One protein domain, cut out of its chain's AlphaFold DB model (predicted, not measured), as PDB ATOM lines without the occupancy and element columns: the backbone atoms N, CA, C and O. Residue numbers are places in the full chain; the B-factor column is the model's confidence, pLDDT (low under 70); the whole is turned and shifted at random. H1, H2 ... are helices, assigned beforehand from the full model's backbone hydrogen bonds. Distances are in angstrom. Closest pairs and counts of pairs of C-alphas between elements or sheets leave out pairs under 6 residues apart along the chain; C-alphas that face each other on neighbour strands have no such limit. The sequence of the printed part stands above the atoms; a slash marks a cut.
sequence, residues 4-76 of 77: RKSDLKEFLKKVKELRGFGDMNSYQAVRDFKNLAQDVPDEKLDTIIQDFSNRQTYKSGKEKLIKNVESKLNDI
ATOM      1  N   ARG A   4       5.844  16.084 -17.998       84.81
ATOM      2  CA  ARG A   4       5.602  17.385 -17.355       84.81
ATOM      3  C   ARG A   4       5.285  18.515 -18.344       84.81
ATOM      4  O   ARG A   4       4.378  19.304 -18.100       84.81
ATOM      5  N   LYS A   5       5.994  18.589 -19.477       88.12
ATOM      6  CA  LYS A   5       5.734  19.578 -20.538       88.12
ATOM      7  C   LYS A   5       4.387  19.322 -21.215       88.12
ATOM      8  O   LYS A   5       3.672  20.273 -21.522       88.12
ATOM      9  N   SER A   6       4.035  18.056 -21.443       90.38
ATOM     10  CA  SER A   6       2.721  17.689 -21.985       90.38
ATOM     11  C   SER A   6       1.596  18.059 -21.016       90.38
ATOM     12  O   SER A   6       0.657  18.747 -21.415       90.38
ATOM     13  N   ASP A   7       1.742  17.705 -19.736       91.75
ATOM     14  CA  ASP A   7       0.763  17.985 -18.682       91.75
ATOM     15  C   ASP A   7       0.524  19.498 -18.529       91.75
ATOM     16  O   ASP A   7      -0.619  19.953 -18.472       91.75
ATOM     17  N   LEU A   8       1.591  20.309 -18.554       91.81
ATOM     18  CA  LEU A   8       1.485  21.773 -18.508       91.81
ATOM     19  C   LEU A   8       0.804  22.361 -19.755       91.81
ATOM     20  O   LEU A   8       0.029  23.310 -19.636       91.81
ATOM     21  N   LYS A   9       1.043  21.804 -20.951       92.88
ATOM     22  CA  LYS A   9       0.357  22.236 -22.183       92.88
ATOM     23  C   LYS A   9      -1.134  21.915 -22.148       92.88
ATOM     24  O   LYS A   9      -1.942  22.741 -22.574       92.88
ATOM     25  N   GLU A  10      -1.512  20.736 -21.661       93.56
ATOM     26  CA  GLU A  10      -2.921  20.375 -21.482       93.56
ATOM     27  C   GLU A  10      -3.590  21.240 -20.417       93.56
ATOM     28  O   GLU A  10      -4.691  21.750 -20.630       93.56
ATOM     29  N   PHE A  11      -2.900  21.476 -19.302       93.88
ATOM     30  CA  PHE A  11      -3.367  22.370 -18.256       93.88
ATOM     31  C   PHE A  11      -3.593  23.795 -18.784       93.88
ATOM     32  O   PHE A  11      -4.648  24.382 -18.543       93.88
ATOM     33  N   LEU A  12      -2.670  24.329 -19.592       94.31
ATOM     34  CA  LEU A  12      -2.808  25.649 -20.211       94.31
ATOM     35  C   LEU A  12      -4.085  25.771 -21.055       94.31
ATOM     36  O   LEU A  12      -4.755  26.806 -21.007       94.31
ATOM     37  N   LYS A  13      -4.436  24.726 -21.817       93.56
ATOM     38  CA  LYS A  13      -5.686  24.698 -22.594       93.56
ATOM     39  C   LYS A  13      -6.901  24.800 -21.672       93.56
ATOM     40  O   LYS A  13      -7.727  25.684 -21.878       93.56
ATOM     41  N   LYS A  14      -6.943  23.996 -20.603       91.75
ATOM     42  CA  LYS A  14      -8.028  24.024 -19.605       91.75
ATOM     43  C   LYS A  14      -8.180  25.400 -18.955       91.75
ATOM     44  O   LYS A  14      -9.288  25.914 -18.846       91.75
ATOM     45  N   VAL A  15      -7.071  26.040 -18.572       91.56
ATOM     46  CA  VAL A  15      -7.106  27.394 -17.993       91.56
ATOM     47  C   VAL A  15      -7.671  28.401 -18.994       91.56
ATOM     48  O   VAL A  15      -8.493  29.237 -18.619       91.56
ATOM     49  N   LYS A  16      -7.284  28.327 -20.275       91.69
ATOM     50  CA  LYS A  16      -7.805  29.216 -21.331       91.69
ATOM     51  C   LYS A  16      -9.319  29.047 -21.542       91.69
ATOM     52  O   LYS A  16      -9.979  30.041 -21.851       91.69
ATOM     53  N   GLU A  17      -9.880  27.876 -21.260       91.75
ATOM     54  CA  GLU A  17     -11.316  27.573 -21.371       91.75
ATOM     55  C   GLU A  17     -12.174  28.016 -20.169       91.75
ATOM     56  O   GLU A  17     -13.400  28.018 -20.277       91.75
ATOM     57  N   LEU A  18     -11.574  28.450 -19.049       90.50
ATOM     58  CA  LEU A  18     -12.329  28.921 -17.875       90.50
ATOM     59  C   LEU A  18     -13.307  30.044 -18.248       90.50
ATOM     60  O   LEU A  18     -12.897  31.070 -18.812       90.50
ATOM     61  N   ARG A  19     -14.591  29.864 -17.915       84.06
ATOM     62  CA  ARG A  19     -15.699  30.611 -18.537       84.06
ATOM     63  C   ARG A  19     -15.983  31.971 -17.911       84.06
ATOM     64  O   ARG A  19     -16.576  32.820 -18.572       84.06
ATOM     65  N   GLY A  20     -15.542  32.220 -16.679       79.69
ATOM     66  CA  GLY A  20     -15.779  33.507 -16.028       79.69
ATOM     67  C   GLY A  20     -15.878  33.423 -14.511       79.69
ATOM     68  O   GLY A  20     -15.759  32.357 -13.913       79.69
ATOM     69  N   PHE A  21     -16.109  34.574 -13.889       79.06
ATOM     70  CA  PHE A  21     -16.350  34.666 -12.453       79.06
ATOM     71  C   PHE A  21     -17.497  33.744 -12.010       79.06
ATOM     72  O   PHE A  21     -18.543  33.711 -12.655       79.06
ATOM     73  N   GLY A  22     -17.295  33.017 -10.907       74.00
ATOM     74  CA  GLY A  22     -18.236  32.009 -10.405       74.00
ATOM     75  C   GLY A  22     -18.025  30.598 -10.969       74.00
ATOM     76  O   GLY A  22     -18.686  29.664 -10.525       74.00
ATOM     77  N   ASP A  23     -17.087  30.414 -11.903       81.31
ATOM     78  CA  ASP A  23     -16.669  29.089 -12.360       81.31
ATOM     79  C   ASP A  23     -15.875  28.385 -11.244       81.31
ATOM     80  O   ASP A  23     -14.736  28.751 -10.943       81.31
ATOM     81  N   MET A  24     -16.475  27.373 -10.602       77.62
ATOM     82  CA  MET A  24     -15.805  26.576  -9.560       77.62
ATOM     83  C   MET A  24     -14.504  25.940 -10.066       77.62
ATOM     84  O   MET A  24     -13.583  25.711  -9.275       77.62
ATOM     85  N   ASN A  25     -14.385  25.719 -11.380       87.00
ATOM     86  CA  ASN A  25     -13.178  25.163 -11.982       87.00
ATOM     87  C   ASN A  25     -11.974  26.106 -11.864       87.00
ATOM     88  O   ASN A  25     -10.843  25.635 -11.919       87.00
ATOM     89  N   SER A  26     -12.175  27.409 -11.648       87.50
ATOM     90  CA  SER A  26     -11.071  28.367 -11.522       87.50
ATOM     91  C   SER A  26     -10.264  28.151 -10.243       87.50
ATOM     92  O   SER A  26      -9.038  28.181 -10.281       87.50
ATOM     93  N   TYR A  27     -10.917  27.832  -9.122       88.62
ATOM     94  CA  TYR A  27     -10.215  27.490  -7.878       88.62
ATOM     95  C   TYR A  27      -9.521  26.132  -7.969       88.62
ATOM     96  O   TYR A  27      -8.397  25.975  -7.489       88.62
ATOM     97  N   GLN A  28     -10.172  25.159  -8.615       91.25
ATOM     98  CA  GLN A  28      -9.569  23.851  -8.858       91.25
ATOM     99  C   GLN A  28      -8.330  23.976  -9.751       91.25
ATOM    100  O   GLN A  28      -7.306  23.372  -9.450       91.25
ATOM    101  N   ALA A  29      -8.370  24.841 -10.767       92.38
ATOM    102  CA  ALA A  29      -7.230  25.093 -11.637       92.38
ATOM    103  C   ALA A  29      -6.004  25.597 -10.859       92.38
ATOM    104  O   ALA A  29      -4.895  25.147 -11.127       92.38
ATOM    105  N   VAL A  30      -6.166  26.469  -9.854       91.88
ATOM    106  CA  VAL A  30      -5.019  26.906  -9.032       91.88
ATOM    107  C   VAL A  30      -4.419  25.741  -8.237       91.88
ATOM    108  O   VAL A  30      -3.197  25.613  -8.156       91.88
ATOM    109  N   ARG A  31      -5.260  24.860  -7.684       90.44
ATOM    110  CA  ARG A  31      -4.802  23.666  -6.951       90.44
ATOM    111  C   ARG A  31      -4.078  22.681  -7.862       90.44
ATOM    112  O   ARG A  31      -3.017  22.178  -7.504       90.44
ATOM    113  N   ASP A  32      -4.622  22.442  -9.049       91.88
ATOM    114  CA  ASP A  32      -4.007  21.572 -10.049       91.88
ATOM    115  C   ASP A  32      -2.661  22.147 -10.512       91.88
ATOM    116  O   ASP A  32      -1.680  21.413 -10.627       91.88
ATOM    117  N   PHE A  33      -2.576  23.470 -10.686       91.81
ATOM    118  CA  PHE A  33      -1.322  24.142 -11.011       91.81
ATOM    119  C   PHE A  33      -0.263  23.962  -9.919       91.81
ATOM    120  O   PHE A  33       0.880  23.654 -10.246       91.81
ATOM    121  N   LYS A  34      -0.631  24.074  -8.634       91.25
ATOM    122  CA  LYS A  34       0.285  23.819  -7.505       91.25
ATOM    123  C   LYS A  34       0.908  22.424  -7.577       91.25
ATOM    124  O   LYS A  34       2.103  22.264  -7.350       91.25
ATOM    125  N   ASN A  35       0.111  21.418  -7.935       89.94
ATOM    126  CA  ASN A  35       0.595  20.044  -8.074       89.94
ATOM    127  C   ASN A  35       1.573  19.883  -9.251       89.94
ATOM    128  O   ASN A  35       2.516  19.098  -9.159       89.94
ATOM    129  N   LEU A  36       1.370  20.628 -10.344       88.50
ATOM    130  CA  LEU A  36       2.231  20.607 -11.536       88.50
ATOM    131  C   LEU A  36       3.507  21.461 -11.380       88.50
ATOM    132  O   LEU A  36       4.547  21.171 -11.987       88.50
ATOM    133  N   ALA A  37       3.436  22.514 -10.569       85.44
ATOM    134  CA  ALA A  37       4.482  23.504 -10.356       85.44
ATOM    135  C   ALA A  37       4.758  23.681  -8.854       85.44
ATOM    136  O   ALA A  37       4.502  24.735  -8.277       85.44
ATOM    137  N   GLN A  38       5.295  22.624  -8.232       83.31
ATOM    138  CA  GLN A  38       5.597  22.563  -6.792       83.31
ATOM    139  C   GLN A  38       6.583  23.642  -6.315       83.31
ATOM    140  O   GLN A  38       6.653  23.931  -5.127       83.31
ATOM    141  N   ASP A  39       7.347  24.228  -7.234       86.81
ATOM    142  CA  ASP A  39       8.305  25.303  -6.983       86.81
ATOM    143  C   ASP A  39       7.669  26.711  -6.960       86.81
ATOM    144  O   ASP A  39       8.348  27.695  -6.665       86.81
ATOM    145  N   VAL A  40       6.369  26.834  -7.258       86.31
ATOM    146  CA  VAL A  40       5.653  28.113  -7.176       86.31
ATOM    147  C   VAL A  40       5.248  28.384  -5.723       86.31
ATOM    148  O   VAL A  40       4.555  27.560  -5.127       86.31
ATOM    149  N   PRO A  41       5.620  29.544  -5.148       89.62
ATOM    150  CA  PRO A  41       5.279  29.875  -3.770       89.62
ATOM    151  C   PRO A  41       3.773  30.076  -3.586       89.62
ATOM    152  O   PRO A  41       3.105  30.679  -4.435       89.62
ATOM    153  N   ASP A  42       3.268  29.632  -2.435       89.75
ATOM    154  CA  ASP A  42       1.844  29.683  -2.087       89.75
ATOM    155  C   ASP A  42       1.269  31.105  -2.146       89.75
ATOM    156  O   ASP A  42       0.180  31.292  -2.675       89.75
ATOM    157  N   GLU A  43       2.040  32.129  -1.772       90.69
ATOM    158  CA  GLU A  43       1.614  33.539  -1.829       90.69
ATOM    159  C   GLU A  43       1.198  33.990  -3.244       90.69
ATOM    160  O   GLU A  43       0.250  34.765  -3.429       90.69
ATOM    161  N   LYS A  44       1.882  33.481  -4.282       89.50
ATOM    162  CA  LYS A  44       1.520  33.766  -5.681       89.50
ATOM    163  C   LYS A  44       0.214  33.080  -6.066       89.50
ATOM    164  O   LYS A  44      -0.546  33.634  -6.859       89.50
ATOM    165  N   LEU A  45      -0.037  31.889  -5.531       91.69
ATOM    166  CA  LEU A  45      -1.267  31.138  -5.770       91.69
ATOM    167  C   LEU A  45      -2.446  31.772  -5.026       91.69
ATOM    168  O   LEU A  45      -3.509  31.944  -5.619       91.69
ATOM    169  N   ASP A  46      -2.235  32.210  -3.787       92.62
ATOM    170  CA  ASP A  46      -3.235  32.914  -2.984       92.62
ATOM    171  C   ASP A  46      -3.679  34.213  -3.654       92.62
ATOM    172  O   ASP A  46      -4.873  34.500  -3.719       92.62
ATOM    173  N   THR A  47      -2.746  34.952  -4.259       93.38
ATOM    174  CA  THR A  47      -3.073  36.150  -5.046       93.38
ATOM    175  C   THR A  47      -4.013  35.824  -6.216       93.38
ATOM    176  O   THR A  47      -4.966  36.556  -6.477       93.38
ATOM    177  N   ILE A  48      -3.789  34.706  -6.916       93.19
ATOM    178  CA  ILE A  48      -4.647  34.269  -8.033       93.19
ATOM    179  C   ILE A  48      -6.026  33.833  -7.519       93.19
ATOM    180  O   ILE A  48      -7.042  34.137  -8.145       93.19
ATOM    181  N   ILE A  49      -6.078  33.148  -6.375       92.25
ATOM    182  CA  ILE A  49      -7.333  32.754  -5.717       92.25
ATOM    183  C   ILE A  49      -8.139  33.992  -5.318       92.25
ATOM    184  O   ILE A  49      -9.338  34.054  -5.593       92.25
ATOM    185  N   GLN A  50      -7.486  34.996  -4.725       93.06
ATOM    186  CA  GLN A  50      -8.109  36.276  -4.399       93.06
ATOM    187  C   GLN A  50      -8.652  36.959  -5.655       93.06
ATOM    188  O   GLN A  50      -9.808  37.384  -5.664       93.06
ATOM    189  N   ASP A  51      -7.887  36.985  -6.747       93.25
ATOM    190  CA  ASP A  51      -8.357  37.563  -8.002       93.25
ATOM    191  C   ASP A  51      -9.576  36.818  -8.566       93.25
ATOM    192  O   ASP A  51     -10.500  37.462  -9.065       93.25
ATOM    193  N   PHE A  52      -9.616  35.485  -8.469       92.50
ATOM    194  CA  PHE A  52     -10.774  34.680  -8.875       92.50
ATOM    195  C   PHE A  52     -12.007  34.883  -7.989       92.50
ATOM    196  O   PHE A  52     -13.128  34.708  -8.472       92.50
ATOM    197  N   SER A  53     -11.817  35.308  -6.738       90.81
ATOM    198  CA  SER A  53     -12.901  35.613  -5.797       90.81
ATOM    199  C   SER A  53     -13.619  36.936  -6.060       90.81
ATOM    200  O   SER A  53     -14.682  37.179  -5.487       90.81
ATOM    201  N   ASN A  54     -13.116  37.763  -6.982       91.19
ATOM    202  CA  ASN A  54     -13.743  39.028  -7.342       91.19
ATOM    203  C   ASN A  54     -13.952  39.147  -8.861       91.19
ATOM    204  O   ASN A  54     -13.054  38.953  -9.676       91.19
ATOM    205  N   ARG A  55     -15.177  39.505  -9.261       91.38
ATOM    206  CA  ARG A  55     -15.583  39.647 -10.667       91.38
ATOM    207  C   ARG A  55     -14.724  40.642 -11.450       91.38
ATOM    208  O   ARG A  55     -14.485  40.418 -12.635       91.38
ATOM    209  N   GLN A  56     -14.278  41.724 -10.814       93.44
ATOM    210  CA  GLN A  56     -13.467  42.769 -11.446       93.44
ATOM    211  C   GLN A  56     -12.039  42.290 -11.726       93.44
ATOM    212  O   GLN A  56     -11.451  42.648 -12.745       93.44
ATOM    213  N   THR A  57     -11.499  41.448 -10.848       94.19
ATOM    214  CA  THR A  57     -10.126  40.935 -10.920       94.19
ATOM    215  C   THR A  57     -10.037  39.557 -11.558       94.19
ATOM    216  O   THR A  57      -8.946  39.144 -11.938       94.19
ATOM    217  N   TYR A  58     -11.160  38.866 -11.767       92.94
ATOM    218  CA  TYR A  58     -11.202  37.505 -12.302       92.94
ATOM    219  C   TYR A  58     -10.374  37.340 -13.580       92.94
ATOM    220  O   TYR A  58      -9.592  36.397 -13.717       92.94
ATOM    221  N   LYS A  59     -10.526  38.278 -14.524       92.06
ATOM    222  CA  LYS A  59      -9.766  38.261 -15.779       92.06
ATOM    223  C   LYS A  59      -8.262  38.388 -15.517       92.06
ATOM    224  O   LYS A  59      -7.487  37.653 -16.120       92.06
ATOM    225  N   SER A  60      -7.869  39.256 -14.583       93.69
ATOM    226  CA  SER A  60      -6.472  39.409 -14.168       93.69
ATOM    227  C   SER A  60      -5.934  38.129 -13.523       93.69
ATOM    228  O   SER A  60      -4.857  37.677 -13.901       93.69
ATOM    229  N   GLY A  61      -6.705  37.481 -12.644       93.44
ATOM    230  CA  GLY A  61      -6.343  36.192 -12.046       93.44
ATOM    231  C   GLY A  61      -6.122  35.104 -13.098       93.44
ATOM    232  O   GLY A  61      -5.105  34.409 -13.080       93.44
ATOM    233  N   LYS A  62      -7.018  35.025 -14.093       94.25
ATOM    234  CA  LYS A  62      -6.887  34.098 -15.228       94.25
ATOM    235  C   LYS A  62      -5.605  34.365 -16.020       94.25
ATOM    236  O   LYS A  62      -4.870  33.432 -16.328       94.25
ATOM    237  N   GLU A  63      -5.321  35.627 -16.331       94.56
ATOM    238  CA  GLU A  63      -4.110  36.025 -17.056       94.56
ATOM    239  C   GLU A  63      -2.829  35.742 -16.257       94.56
ATOM    240  O   GLU A  63      -1.852  35.263 -16.831       94.56
ATOM    241  N   LYS A  64      -2.826  35.976 -14.938       94.38
ATOM    242  CA  LYS A  64      -1.700  35.633 -14.053       94.38
ATOM    243  C   LYS A  64      -1.437  34.129 -14.044       94.38
ATOM    244  O   LYS A  64      -0.286  33.715 -14.176       94.38
ATOM    245  N   LEU A  65      -2.490  33.313 -13.950       94.31
ATOM    246  CA  LEU A  65      -2.363  31.857 -13.998       94.31
ATOM    247  C   LEU A  65      -1.795  31.387 -15.345       94.31
ATOM    248  O   LEU A  65      -0.854  30.601 -15.362       94.31
ATOM    249  N   ILE A  66      -2.302  31.919 -16.464       95.06
ATOM    250  CA  ILE A  66      -1.782  31.629 -17.811       95.06
ATOM    251  C   ILE A  66      -0.290  31.964 -17.908       95.06
ATOM    252  O   ILE A  66       0.495  31.109 -18.311       95.06
ATOM    253  N   LYS A  67       0.112  33.168 -17.480       94.31
ATOM    254  CA  LYS A  67       1.517  33.603 -17.514       94.31
ATOM    255  C   LYS A  67       2.427  32.700 -16.687       94.31
ATOM    256  O   LYS A  67       3.526  32.383 -17.129       94.31
ATOM    257  N   ASN A  68       1.978  32.261 -15.511       92.75
ATOM    258  CA  ASN A  68       2.758  31.346 -14.679       92.75
ATOM    259  C   ASN A  68       2.960  29.986 -15.363       92.75
ATOM    260  O   ASN A  68       4.066  29.449 -15.333       92.75
ATOM    261  N   VAL A  69       1.926  29.444 -16.012       93.19
ATOM    262  CA  VAL A  69       2.029  28.183 -16.766       93.19
ATOM    263  C   VAL A  69       2.955  28.334 -17.973       93.19
ATOM    264  O   VAL A  69       3.794  27.469 -18.206       93.19
ATOM    265  N   GLU A  70       2.836  29.430 -18.723       93.56
ATOM    266  CA  GLU A  70       3.694  29.718 -19.879       93.56
ATOM    267  C   GLU A  70       5.160  29.910 -19.459       93.56
ATOM    268  O   GLU A  70       6.050  29.347 -20.091       93.56
ATOM    269  N   SER A  71       5.420  30.587 -18.336       92.19
ATOM    270  CA  SER A  71       6.767  30.677 -17.758       92.19
ATOM    271  C   SER A  71       7.330  29.297 -17.416       92.19
ATOM    272  O   SER A  71       8.470  29.009 -17.756       92.19
ATOM    273  N   LYS A  72       6.529  28.418 -16.797       90.62
ATOM    274  CA  LYS A  72       6.961  27.050 -16.465       90.62
ATOM    275  C   LYS A  72       7.216  26.194 -17.700       90.62
ATOM    276  O   LYS A  72       8.073  25.323 -17.660       90.62
ATOM    277  N   LEU A  73       6.474  26.414 -18.783       90.69
ATOM    278  CA  LEU A  73       6.722  25.738 -20.055       90.69
ATOM    279  C   LEU A  73       8.051  26.173 -20.681       90.69
ATOM    280  O   LEU A  73       8.760  25.309 -21.191       90.69
ATOM    281  N   ASN A  74       8.380  27.465 -20.597       89.69
ATOM    282  CA  ASN A  74       9.649  28.007 -21.087       89.69
ATOM    283  C   ASN A  74      10.846  27.523 -20.252       89.69
ATOM    284  O   ASN A  74      11.895  27.264 -20.821       89.69
ATOM    285  N   ASP A  75      10.687  27.345 -18.934       87.31
ATOM    286  CA  ASP A  75      11.739  26.797 -18.054       87.31
ATOM    287  C   ASP A  75      12.120  25.335 -18.401       87.31
ATOM    288  O   ASP A  75      13.141  24.834 -17.935       87.31
ATOM    289  N   ILE A  76      11.271  24.621 -19.155       82.81
ATOM    290  CA  ILE A  76      11.453  23.209 -19.546       82.81
ATOM    291  C   ILE A  76      11.985  23.084 -20.996       82.81
ATOM    292  O   ILE A  76      12.255  21.971 -21.454       82.81
TER     293      ILE A  76
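What this domain is: This is residues 4 to 76 of the 77 residues of an uncharacterized protein of Flavobacterium sp. (UniProt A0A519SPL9). Four helices run up and down in a compact bundle, H1 against H2, H2 against H3 and H3 against H4, and seen along the bundle they make a flattened diamond. H2 and H4 are near each other across its short diagonal, while H1 and H3 are at the two far corners. The printed part has 73 residues with four named helices, in the order H1, H2, H3, H4, and no named strand; the class is all helix. It is compact, with a radius of gyration of the C-alphas of 11.2 A, and its C-alphas span 33 by 24 by 16 A.

Where its parts are: H1 is residues 4 to 17, 20.2 A from first to last C-alpha, and C-alpha 4 is at (5.602, 17.385, -17.355). A short link of 6 residues leads to H2, residues 24 to 36, 19.1 A long, with C-alpha 24 at (-15.805, 26.576, -9.560). After a tight link of 5 residues comes H3, residues 42 to 52, 15.2 A long. Another tight link of 5 residues leads to H4, residues 58 to 74, the longest helix at 24.5 A, which ends with C-alpha 74 at (9.649, 28.007, -21.087).

How they stand to each other: The four helices form a bundle, up and down, each running against the one before it. H1 and H2 are a helical hairpin and touch at a shallow tilt of 15 degrees, opposite ways; their closest C-alphas, of Val 15 and Ala 29, are 6.8 A apart. H1 also touches H4, opposite ways at a shallow tilt of 20 degrees, with the C-alphas of Lys 5 and Leu 73 closest at 6.3 A. H2 and H3, a second hairpin, touch at a shallow tilt of 18 degrees, opposite ways, closest at the C-alphas of Tyr 27 and Ile 49, 6.4 A. H3 and H4, the third hairpin, touch at a steep tilt of 39 degrees, opposite ways; the C-alphas of Phe 52 and Tyr 58 are closest at 4.5 A, and H4 touches H3 with residues 58 to 65 alone. H2 and H4 run the same way at a shallow tilt of 22 degrees and are close but not clearly touching, with the C-alphas of Val 30 and Leu 65 closest at 7.5 A. H1 and H3 are apart. In H1, H3 and H4 every O i to N i+4 pair is within hydrogen-bond range; in H2 it is 8 of 9.

The domain as a whole: The two C-alphas farthest apart, those of Arg 55 and Ile 76, are 32.9 A apart. The first and last printed C-alphas, of Arg 4 and Ile 76, are 8.5 A apart. The printed part has no cut, and no link is long. The mean pLDDT of the printed part is 90.2, and no printed residue is under 70.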